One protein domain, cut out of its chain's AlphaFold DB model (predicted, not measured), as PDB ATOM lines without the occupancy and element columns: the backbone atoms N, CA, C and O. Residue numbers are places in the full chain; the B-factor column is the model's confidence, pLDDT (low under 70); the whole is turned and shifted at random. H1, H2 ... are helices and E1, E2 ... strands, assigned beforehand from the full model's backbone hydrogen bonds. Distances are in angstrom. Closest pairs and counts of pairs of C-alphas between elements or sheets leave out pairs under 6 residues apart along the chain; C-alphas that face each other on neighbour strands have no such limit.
ATOM      1  N   GLU A   8      23.313  -6.602   7.015       63.78
ATOM      2  CA  GLU A   8      22.999  -8.024   7.121       63.78
ATOM      3  C   GLU A   8      22.550  -8.496   5.734       63.78
ATOM      4  O   GLU A   8      21.611  -7.956   5.154       63.78
ATOM      5  N   ARG A   9      23.288  -9.448   5.158       80.25
ATOM      6  CA  ARG A   9      22.977 -10.020   3.849       80.25
ATOM      7  C   ARG A   9      22.412 -11.397   4.086       80.25
ATOM      8  O   ARG A   9      23.132 -12.262   4.570       80.25
ATOM      9  N   PHE A  10      21.172 -11.639   3.693       86.88
ATOM     10  CA  PHE A  10      20.605 -12.981   3.723       86.88
ATOM     11  C   PHE A  10      20.638 -13.605   2.330       86.88
ATOM     12  O   PHE A  10      20.392 -12.941   1.324       86.88
ATOM     13  N   ILE A  11      20.968 -14.895   2.260       87.00
ATOM     14  CA  ILE A  11      20.945 -15.655   1.008       87.00
ATOM     15  C   ILE A  11      19.840 -16.692   1.106       87.00
ATOM     16  O   ILE A  11      19.857 -17.563   1.981       87.00
ATOM     17  N   ARG A  12      18.901 -16.618   0.170       87.19
ATOM     18  CA  ARG A  12      17.876 -17.623  -0.060       87.19
ATOM     19  C   ARG A  12      18.483 -18.757  -0.871       87.19
ATOM     20  O   ARG A  12      18.708 -18.640  -2.073       87.19
ATOM     21  N   VAL A  13      18.827 -19.840  -0.189       82.88
ATOM     22  CA  VAL A  13      19.538 -20.977  -0.768       82.88
ATOM     23  C   VAL A  13      18.538 -21.953  -1.361       82.88
ATOM     24  O   VAL A  13      17.629 -22.435  -0.679       82.88
ATOM     25  N   PHE A  14      18.741 -22.289  -2.632       76.19
ATOM     26  CA  PHE A  14      17.924 -23.296  -3.294       76.19
ATOM     27  C   PHE A  14      18.171 -24.690  -2.683       76.19
ATOM     28  O   PHE A  14      19.323 -25.012  -2.363       76.19
ATOM     29  N   PRO A  15      17.126 -25.538  -2.545       67.06
ATOM     30  CA  PRO A  15      17.260 -26.914  -2.046       67.06
ATOM     31  C   PRO A  15      18.199 -27.750  -2.935       67.06
ATOM     32  O   PRO A  15      18.620 -27.270  -3.988       67.06
ATOM     33  N   GLU A  16      18.532 -28.996  -2.549       61.19
ATOM     34  CA  GLU A  16      19.447 -29.867  -3.320       61.19
ATOM     35  C   GLU A  16      18.966 -30.043  -4.757       61.19
ATOM     36  O   GLU A  16      18.164 -30.917  -5.082       61.19
ATOM     37  N   GLY A  17      19.482 -29.188  -5.627       57.00
ATOM     38  CA  GLY A  17      19.389 -29.300  -7.058       57.00
ATOM     39  C   GLY A  17      20.762 -29.677  -7.564       57.00
ATOM     40  O   GLY A  17      21.738 -28.957  -7.354       57.00
ATOM     41  N   GLU A  18      20.846 -30.801  -8.265       60.78
ATOM     42  CA  GLU A  18      21.886 -30.943  -9.267       60.78
ATOM     43  C   GLU A  18      21.605 -29.890 -10.332       60.78
ATOM     44  O   GLU A  18      20.702 -30.047 -11.154       60.78
ATOM     45  N   VAL A  19      22.337 -28.785 -10.267       65.50
ATOM     46  CA  VAL A  19      22.206 -27.731 -11.259       65.50
ATOM     47  C   VAL A  19      23.330 -27.922 -12.262       65.50
ATOM     48  O   VAL A  19      24.516 -27.892 -11.919       65.50
ATOM     49  N   ASP A  20      22.953 -28.152 -13.516       66.06
ATOM     50  CA  ASP A  20      23.926 -28.246 -14.601       66.06
ATOM     51  C   ASP A  20      24.611 -26.878 -14.810       66.06
ATOM     52  O   ASP A  20      25.828 -26.824 -15.002       66.06
ATOM     53  N   HIS A  21      23.843 -25.781 -14.676       73.44
ATOM     54  CA  HIS A  21      24.289 -24.391 -14.840       73.44
ATOM     55  C   HIS A  21      23.554 -23.439 -13.883       73.44
ATOM     56  O   HIS A  21      22.323 -23.419 -13.878       73.44
ATOM     57  N   ALA A  22      24.283 -22.616 -13.126       78.12
ATOM     58  CA  ALA A  22      23.702 -21.507 -12.365       78.12
ATOM     59  C   ALA A  22      24.272 -20.177 -12.887       78.12
ATOM     60  O   ALA A  22      25.468 -20.132 -13.203       78.12
ATOM     61  N   PRO A  23      23.447 -19.123 -13.009       82.00
ATOM     62  CA  PRO A  23      23.922 -17.827 -13.469       82.00
ATOM     63  C   PRO A  23      24.856 -17.205 -12.420       82.00
ATOM     64  O   PRO A  23      24.755 -17.520 -11.233       82.00
ATOM     65  N   SER A  24      25.806 -16.374 -12.858       84.69
ATOM     66  CA  SER A  24      26.892 -15.871 -12.002       84.69
ATOM     67  C   SER A  24      26.387 -15.087 -10.791       84.69
ATOM     68  O   SER A  24      26.941 -15.241  -9.709       84.69
ATOM     69  N   GLU A  25      25.315 -14.314 -10.953       85.75
ATOM     70  CA  GLU A  25      24.643 -13.553  -9.893       85.75
ATOM     71  C   GLU A  25      24.090 -14.429  -8.759       85.75
ATOM     72  O   GLU A  25      23.913 -13.952  -7.641       85.75
ATOM     73  N   ASN A  26      23.887 -15.725  -9.020       87.38
ATOM     74  CA  ASN A  26      23.396 -16.684  -8.036       87.38
ATOM     75  C   ASN A  26      24.525 -17.513  -7.409       87.38
ATOM     76  O   ASN A  26      24.249 -18.460  -6.671       87.38
ATOM     77  N   LEU A  27      25.792 -17.223  -7.732       87.19
ATOM     78  CA  LEU A  27      26.952 -17.934  -7.200       87.19
ATOM     79  C   LEU A  27      27.593 -17.143  -6.063       87.19
ATOM     80  O   LEU A  27      28.078 -16.030  -6.245       87.19
ATOM     81  N   PHE A  28      27.688 -17.796  -4.913       87.94
ATOM     82  CA  PHE A  28      28.297 -17.264  -3.708       87.94
ATOM     83  C   PHE A  28      29.408 -18.185  -3.232       87.94
ATOM     84  O   PHE A  28      29.316 -19.414  -3.315       87.94
ATOM     85  N   LEU A  29      30.461 -17.592  -2.689       88.75
ATOM     86  CA  LEU A  29      31.541 -18.307  -2.042       88.75
ATOM     87  C   LEU A  29      31.537 -18.007  -0.545       88.75
ATOM     88  O   LEU A  29      31.960 -16.939  -0.112       88.75
ATOM     89  N   CYS A  30      31.086 -18.974   0.250       86.88
ATOM     90  CA  CYS A  30      30.889 -18.807   1.687       86.88
ATOM     91  C   CYS A  30      31.961 -19.556   2.489       86.88
ATOM     92  O   CYS A  30      32.282 -20.698   2.150       86.88
ATOM     93  N   PRO A  31      32.515 -18.984   3.571       85.25
ATOM     94  CA  PRO A  31      33.279 -19.750   4.547       85.25
ATOM     95  C   PRO A  31      32.456 -20.920   5.113       85.25
ATOM     96  O   PRO A  31      31.247 -20.812   5.310       85.25
ATOM     97  N   MET A  32      33.109 -22.048   5.400       77.12
ATOM     98  CA  MET A  32      32.438 -23.264   5.898       77.12
ATOM     99  C   MET A  32      31.626 -23.068   7.192       77.12
ATOM    100  O   MET A  32      30.644 -23.765   7.412       77.12
ATOM    101  N   ASN A  33      32.026 -22.129   8.049       72.62
ATOM    102  CA  ASN A  33      31.363 -21.838   9.324       72.62
ATOM    103  C   ASN A  33      30.104 -20.968   9.179       72.62
ATOM    104  O   ASN A  33      29.387 -20.769  10.151       72.62
ATOM    105  N   VAL A  34      29.814 -20.440   7.986       66.44
ATOM    106  CA  VAL A  34      28.611 -19.621   7.746       66.44
ATOM    107  C   VAL A  34      27.323 -20.438   7.886       66.44
ATOM    108  O   VAL A  34      26.269 -19.916   8.226       66.44
ATOM    109  N   THR A  35      27.413 -21.754   7.711       61.16
ATOM    110  CA  THR A  35      26.297 -22.681   7.918       61.16
ATOM    111  C   THR A  35      26.227 -23.244   9.340       61.16
ATOM    112  O   THR A  35      25.451 -24.172   9.563       61.16
ATOM    113  N   ASP A  36      27.014 -22.730  10.299       53.16
ATOM    114  CA  ASP A  36      27.044 -23.193  11.698       53.16
ATOM    115  C   ASP A  36      25.684 -22.953  12.388       53.16
ATOM    116  O   ASP A  36      25.450 -21.961  13.070       53.16
ATOM    117  N   GLY A  37      24.755 -23.886  12.189       54.16
ATOM    118  CA  GLY A  37      23.373 -23.812  12.666       54.16
ATOM    119  C   GLY A  37      22.391 -24.579  11.781       54.16
ATOM    120  O   GLY A  37      21.368 -25.053  12.273       54.16
ATOM    121  N   ILE A  38      22.735 -24.773  10.506       57.25
ATOM    122  CA  ILE A  38      22.016 -25.652   9.586       57.25
ATOM    123  C   ILE A  38      22.750 -26.988   9.561       57.25
ATOM    124  O   ILE A  38      23.913 -27.070   9.168       57.25
ATOM    125  N   ASP A  39      22.080 -28.046  10.015       55.31
ATOM    126  CA  ASP A  39      22.629 -29.397   9.965       55.31
ATOM    127  C   ASP A  39      22.740 -29.870   8.506       55.31
ATOM    128  O   ASP A  39      21.805 -30.420   7.930       55.31
ATOM    129  N   LEU A  40      23.914 -29.668   7.904       51.22
ATOM    130  CA  LEU A  40      24.234 -30.125   6.548       51.22
ATOM    131  C   LEU A  40      24.439 -31.651   6.456       51.22
ATOM    132  O   LEU A  40      24.682 -32.170   5.362       51.22
ATOM    133  N   SER A  41      24.386 -32.388   7.578       48.97
ATOM    134  CA  SER A  41      24.513 -33.852   7.569       48.97
ATOM    135  C   SER A  41      23.247 -34.546   7.051       48.97
ATOM    136  O   SER A  41      23.335 -35.654   6.513       48.97
ATOM    137  N   SER A  42      22.098 -33.861   7.112       49.25
ATOM    138  CA  SER A  42      20.853 -34.221   6.432       49.25
ATOM    139  C   SER A  42      20.202 -32.973   5.829       49.25
ATOM    140  O   SER A  42      19.655 -32.150   6.553       49.25
ATOM    141  N   TRP A  43      20.285 -32.864   4.501       56.91
ATOM    142  CA  TRP A  43      19.779 -31.778   3.656       56.91
ATOM    143  C   TRP A  43      18.445 -31.153   4.092       56.91
ATOM    144  O   TRP A  43      17.514 -31.899   4.411       56.91
ATOM    145  N   PRO A  44      18.269 -29.824   3.970       55.03
ATOM    146  CA  PRO A  44      16.927 -29.275   3.913       55.03
ATOM    147  C   PRO A  44      16.274 -29.695   2.586       55.03
ATOM    148  O   PRO A  44      16.781 -29.425   1.499       55.03
ATOM    149  N   SER A  45      15.134 -30.381   2.669       61.84
ATOM    150  CA  SER A  45      14.277 -30.712   1.517       61.84
ATOM    151  C   SER A  45      13.544 -29.494   0.941       61.84
ATOM    152  O   SER A  45      12.721 -29.631   0.039       61.84
ATOM    153  N   GLU A  46      13.795 -28.324   1.514       69.44
ATOM    154  CA  GLU A  46      13.078 -27.077   1.313       69.44
ATOM    155  C   GLU A  46      14.099 -25.940   1.238       69.44
ATOM    156  O   GLU A  46      15.258 -26.088   1.629       69.44
ATOM    157  N   GLU A  47      13.667 -24.816   0.690       76.50
ATOM    158  CA  GLU A  47      14.446 -23.587   0.648       76.50
ATOM    159  C   GLU A  47      14.829 -23.138   2.067       76.50
ATOM    160  O   GLU A  47      14.015 -23.197   2.990       76.50
ATOM    161  N   VAL A  48      16.077 -22.700   2.246       80.31
ATOM    162  CA  VAL A  48      16.568 -22.179   3.528       80.31
ATOM    163  C   VAL A  48      17.196 -20.815   3.334       80.31
ATOM    164  O   VAL A  48      17.816 -20.543   2.314       80.31
ATOM    165  N   THR A  49      17.057 -19.955   4.336       84.44
ATOM    166  CA  THR A  49      17.768 -18.676   4.384       84.44
ATOM    167  C   THR A  49      18.996 -18.826   5.272       84.44
ATOM    168  O   THR A  49      18.887 -19.344   6.386       84.44
ATOM    169  N   ILE A  50      20.156 -18.398   4.780       83.12
ATOM    170  CA  ILE A  50      21.400 -18.344   5.557       83.12
ATOM    171  C   ILE A  50      21.840 -16.898   5.745       83.12
ATOM    172  O   ILE A  50      21.585 -16.055   4.886       83.12
ATOM    173  N   ASP A  51      22.529 -16.635   6.852       84.19
ATOM    174  CA  ASP A  51      23.300 -15.406   7.014       84.19
ATOM    175  C   ASP A  51      24.458 -15.439   6.009       84.19
ATOM    176  O   ASP A  51      25.362 -16.256   6.110       84.19
ATOM    177  N   GLY A  52      24.385 -14.605   4.985       84.88
ATOM    178  CA  GLY A  52      25.359 -14.479   3.913       84.88
ATOM    179  C   GLY A  52      26.393 -13.384   4.144       84.88
ATOM    180  O   GLY A  52      27.168 -13.120   3.231       84.88
ATOM    181  N   THR A  53      26.440 -12.755   5.322       86.00
ATOM    182  CA  THR A  53      27.290 -11.579   5.592       86.00
ATOM    183  C   THR A  53      28.777 -11.834   5.312       86.00
ATOM    184  O   THR A  53      29.501 -10.935   4.906       86.00
ATOM    185  N   LEU A  54      29.254 -13.073   5.491       87.06
ATOM    186  CA  LEU A  54      30.649 -13.453   5.212       87.06
ATOM    187  C   LEU A  54      30.851 -14.125   3.845       87.06
ATOM    188  O   LEU A  54      31.967 -14.553   3.531       87.06
ATOM    189  N   CYS A  55      29.788 -14.298   3.064       88.81
ATOM    190  CA  CYS A  55      29.866 -14.854   1.723       88.81
ATOM    191  C   CYS A  55      30.285 -13.773   0.734       88.81
ATOM    192  O   CYS A  55      29.806 -12.649   0.811       88.81
ATOM    193  N   MET A  56      31.131 -14.144  -0.224       91.44
ATOM    194  CA  MET A  56      31.427 -13.291  -1.371       91.44
ATOM    195  C   MET A  56      30.478 -13.642  -2.508       91.44
ATOM    196  O   MET A  56      30.410 -14.814  -2.890       91.44
ATOM    197  N   THR A 269      29.231 -38.215 -11.804       59.03
ATOM    198  CA  THR A 269      28.468 -37.216 -11.017       59.03
ATOM    199  C   THR A 269      29.069 -35.814 -11.039       59.03
ATOM    200  O   THR A 269      28.496 -34.857 -10.536       59.03
ATOM    201  N   SER A 270      30.250 -35.670 -11.613       60.44
ATOM    202  CA  SER A 270      31.158 -34.555 -11.360       60.44
ATOM    203  C   SER A 270      31.162 -33.489 -12.444       60.44
ATOM    204  O   SER A 270      31.978 -32.576 -12.394       60.44
ATOM    205  N   ALA A 271      30.221 -33.541 -13.386       63.34
ATOM    206  CA  ALA A 271      29.916 -32.430 -14.287       63.34
ATOM    207  C   ALA A 271      28.870 -31.459 -13.703       63.34
ATOM    208  O   ALA A 271      28.704 -30.375 -14.245       63.34
ATOM    209  N   ARG A 272      28.236 -31.799 -12.571       67.50
ATOM    210  CA  ARG A 272      27.157 -31.022 -11.934       67.50
ATOM    211  C   ARG A 272      27.657 -30.115 -10.814       67.50
ATOM    212  O   ARG A 272      28.530 -30.526 -10.040       67.50
ATOM    213  N   LEU A 273      27.124 -28.896 -10.719       63.72
ATOM    214  CA  LEU A 273      27.329 -28.067  -9.533       63.72
ATOM    215  C   LEU A 273      26.563 -28.712  -8.378       63.72
ATOM    216  O   LEU A 273      25.388 -29.044  -8.513       63.72
ATOM    217  N   ILE A 274      27.250 -28.921  -7.258       65.19
ATOM    218  CA  ILE A 274      26.631 -29.433  -6.040       65.19
ATOM    219  C   ILE A 274      26.681 -28.289  -5.037       65.19
ATOM    220  O   ILE A 274      27.763 -27.904  -4.592       65.19
ATOM    221  N   ASN A 275      25.512 -27.717  -4.759       70.12
ATOM    222  CA  ASN A 275      25.342 -26.619  -3.817       70.12
ATOM    223  C   ASN A 275      25.789 -27.042  -2.399       70.12
ATOM    224  O   ASN A 275      25.669 -28.216  -2.040       70.12
ATOM    225  N   LEU A 276      26.315 -26.102  -1.607       67.44
ATOM    226  CA  LEU A 276      26.789 -26.294  -0.228       67.44
ATOM    227  C   LEU A 276      27.838 -27.411  -0.080       67.44
ATOM    228  O   LEU A 276      27.841 -28.185   0.882       67.44
ATOM    229  N   LYS A 277      28.735 -27.535  -1.064       70.06
ATOM    230  CA  LYS A 277      29.901 -28.423  -0.985       70.06
ATOM    231  C   LYS A 277      31.192 -27.629  -0.984       70.06
ATOM    232  O   LYS A 277      31.297 -26.583  -1.625       70.06
ATOM    233  N   GLU A 278      32.185 -28.189  -0.291       68.75
ATOM    234  CA  GLU A 278      33.577 -27.754  -0.390       68.75
ATOM    235  C   GLU A 278      33.963 -27.641  -1.859       68.75
ATOM    236  O   GLU A 278      33.639 -28.537  -2.645       68.75
ATOM    237  N   ILE A 279      34.698 -26.591  -2.219       68.06
ATOM    238  CA  ILE A 279      35.342 -26.567  -3.526       68.06
ATOM    239  C   ILE A 279      36.399 -27.678  -3.542       68.06
ATOM    240  O   ILE A 279      37.453 -27.542  -2.910       68.06
ATOM    241  N   PRO A 280      36.175 -28.775  -4.284       59.28
ATOM    242  CA  PRO A 280      37.048 -29.927  -4.193       59.28
ATOM    243  C   PRO A 280      38.443 -29.571  -4.706       59.28
ATOM    244  O   PRO A 280      38.601 -29.066  -5.816       59.28
ATOM    245  N   ARG A 281      39.470 -29.916  -3.916       60.75
ATOM    246  CA  ARG A 281      40.891 -29.876  -4.316       60.75
ATOM    247  C   ARG A 281      41.420 -28.487  -4.713       60.75
ATOM    248  O   ARG A 281      42.460 -28.406  -5.359       60.75
ATOM    249  N   ASN A 282      40.766 -27.405  -4.293       69.56
ATOM    250  CA  ASN A 282      41.252 -26.046  -4.525       69.56
ATOM    251  C   ASN A 282      42.081 -25.564  -3.327       69.56
ATOM    252  O   ASN A 282      41.548 -25.298  -2.255       69.56
ATOM    253  N   TYR A 283      43.397 -25.430  -3.489       70.75
ATOM    254  CA  TYR A 283      44.272 -25.029  -2.379       70.75
ATOM    255  C   TYR A 283      44.080 -23.565  -1.942       70.75
ATOM    256  O   TYR A 283      44.511 -23.209  -0.848       70.75
ATOM    257  N   LYS A 284      43.476 -22.712  -2.784       78.06
ATOM    258  CA  LYS A 284      43.253 -21.292  -2.481       78.06
ATOM    259  C   LYS A 284      41.940 -21.064  -1.727       78.06
ATOM    260  O   LYS A 284      41.907 -20.218  -0.839       78.06
ATOM    261  N   TYR A 285      40.898 -21.834  -2.041       78.69
ATOM    262  CA  TYR A 285      39.558 -21.694  -1.460       78.69
ATOM    263  C   TYR A 285      39.024 -22.970  -0.799       78.69
ATOM    264  O   TYR A 285      37.823 -23.098  -0.602       78.69
ATOM    265  N   GLY A 286      39.887 -23.911  -0.416       72.88
ATOM    266  CA  GLY A 286      39.464 -25.174   0.208       72.88
ATOM    267  C   GLY A 286      38.753 -25.015   1.560       72.88
ATOM    268  O   GLY A 286      38.127 -25.948   2.039       72.88
ATOM    269  N   SER A 287      38.816 -23.835   2.187       79.50
ATOM    270  CA  SER A 287      38.038 -23.505   3.394       79.50
ATOM    271  C   SER A 287      36.662 -22.893   3.101       79.50
ATOM    272  O   SER A 287      35.976 -22.469   4.033       79.50
ATOM    273  N   TYR A 288      36.285 -22.793   1.828       84.50
ATOM    274  CA  TYR A 288      35.025 -22.223   1.372       84.50
ATOM    275  C   TYR A 288      34.150 -23.294   0.716       84.50
ATOM    276  O   TYR A 288      34.628 -24.324   0.229       84.50
ATOM    277  N   GLN A 289      32.855 -23.014   0.677       83.19
ATOM    278  CA  GLN A 289      31.843 -23.798  -0.008       83.19
ATOM    279  C   GLN A 289      31.141 -22.951  -1.062       83.19
ATOM    280  O   GLN A 289      30.927 -21.749  -0.875       83.19
ATOM    281  N   LEU A 290      30.779 -23.597  -2.167       83.06
ATOM    282  CA  LEU A 290      29.929 -22.984  -3.176       83.06
ATOM    283  C   LEU A 290      28.490 -22.942  -2.662       83.06
ATOM    284  O   LEU A 290      27.937 -23.992  -2.341       83.06
ATOM    285  N   VAL A 291      27.886 -21.761  -2.647       84.44
ATOM    286  CA  VAL A 291      26.463 -21.561  -2.372       84.44
ATOM    287  C   VAL A 291      25.774 -21.049  -3.632       84.44
ATOM    288  O   VAL A 291      26.246 -20.116  -4.271       84.44
ATOM    289  N   ILE A 292      24.672 -21.693  -4.006       85.44
ATOM    290  CA  ILE A 292      23.793 -21.309  -5.106       85.44
ATOM    291  C   ILE A 292      22.483 -20.823  -4.492       85.44
ATOM    292  O   ILE A 292      21.789 -21.592  -3.817       85.44
ATOM    293  N   GLY A 293      22.153 -19.558  -4.709       86.00
ATOM    294  CA  GLY A 293      20.982 -18.929  -4.111       86.00
ATOM    295  C   GLY A 293      20.718 -17.548  -4.685       86.00
ATOM    296  O   GLY A 293      21.343 -17.157  -5.664       86.00
ATOM    297  N   GLU A 294      19.807 -16.818  -4.062       88.50
ATOM    298  CA  GLU A 294      19.491 -15.426  -4.384       88.50
ATOM    299  C   GLU A 294      19.741 -14.564  -3.147       88.50
ATOM    300  O   GLU A 294      19.417 -14.968  -2.028       88.50
ATOM    301  N   ALA A 295      20.345 -13.391  -3.329       84.94
ATOM    302  CA  ALA A 295      20.459 -12.430  -2.241       84.94
ATOM    303  C   ALA A 295      19.071 -11.839  -1.958       84.94
ATOM    304  O   ALA A 295      18.445 -11.293  -2.864       84.94
ATOM    305  N   ASN A 296      18.609 -11.932  -0.712       77.31
ATOM    306  CA  ASN A 296      17.483 -11.135  -0.246       77.31
ATOM    307  C   ASN A 296      18.045  -9.759   0.117       77.31
ATOM    308  O   ASN A 296      18.807  -9.636   1.078       77.31
ATOM    309  N   SER A 297      17.730  -8.740  -0.675       57.81
ATOM    310  CA  SER A 297      17.829  -7.362  -0.207       57.81
ATOM    311  C   SER A 297      16.603  -7.105   0.657       57.81
ATOM    312  O   SER A 297      15.493  -7.101   0.134       57.81
ATOM    313  N   ASP A 298      16.783  -6.876   1.953       52.19
ATOM    314  CA  ASP A 298      15.705  -6.435   2.851       52.19
ATOM    315  C   ASP A 298      15.250  -4.977   2.550       52.19
ATOM    316  O   ASP A 298      14.729  -4.291   3.422       52.19
ATOM    317  N   ASP A 299      15.442  -4.488   1.318       49.19
ATOM    318  CA  ASP A 299      15.172  -3.108   0.888       49.19
ATOM    319  C   ASP A 299      13.750  -2.914   0.306       49.19
ATOM    320  O   ASP A 299      13.438  -1.831  -0.182       49.19
TER     321      ASP A 299
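AT A GLANCE: This is residues 8 to 56 and 269 to 299 of the 433 residues of an uncharacterized protein of Perkinsus olseni (UniProt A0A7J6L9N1). Little regular structure: one strongly twisted sheet of four antiparallel strands, E2 E4 E1 E3, stands among long loops, and the short helix H1 only grazes it. The printed part has 80 residues, 26 in named elements, along the chain E1 E2 H1 E3 E4, mostly strand. It is compact, with a radius of gyration of the C-alphas of 12.1 A, spanning 37 by 27 by 25 A.

IN THESE COORDINATES: E4, residues 288 to 296, is 20.8 A long, bends by 73 degrees at residue 292 and ends at C-alpha (17.483, -11.135, -0.246). E2 is residues 27 to 31, E1 10 to 13 from C-alpha (20.605, -12.981, 3.723), E3 48 to 51, H1 32 to 35.

HOW THE PARTS SIT: Within hydrogen-bond range are N 28 and O 291 of E2 and E4, 2.8 A, N 12 and O 294 of E1 and E4, 2.8 A, and N 11 and O 50 of E1 and E3, 2.9 A. H1 is too short for an O i to N i+4 pair.

THE WHOLE: Residues 57 to 268 are cut out, leaving C-alphas 56 and 269 26.0 A apart. Links E1 to E2 and H1 to E3 are long. 35 residues have pLDDT under 70, among them 34 to 46.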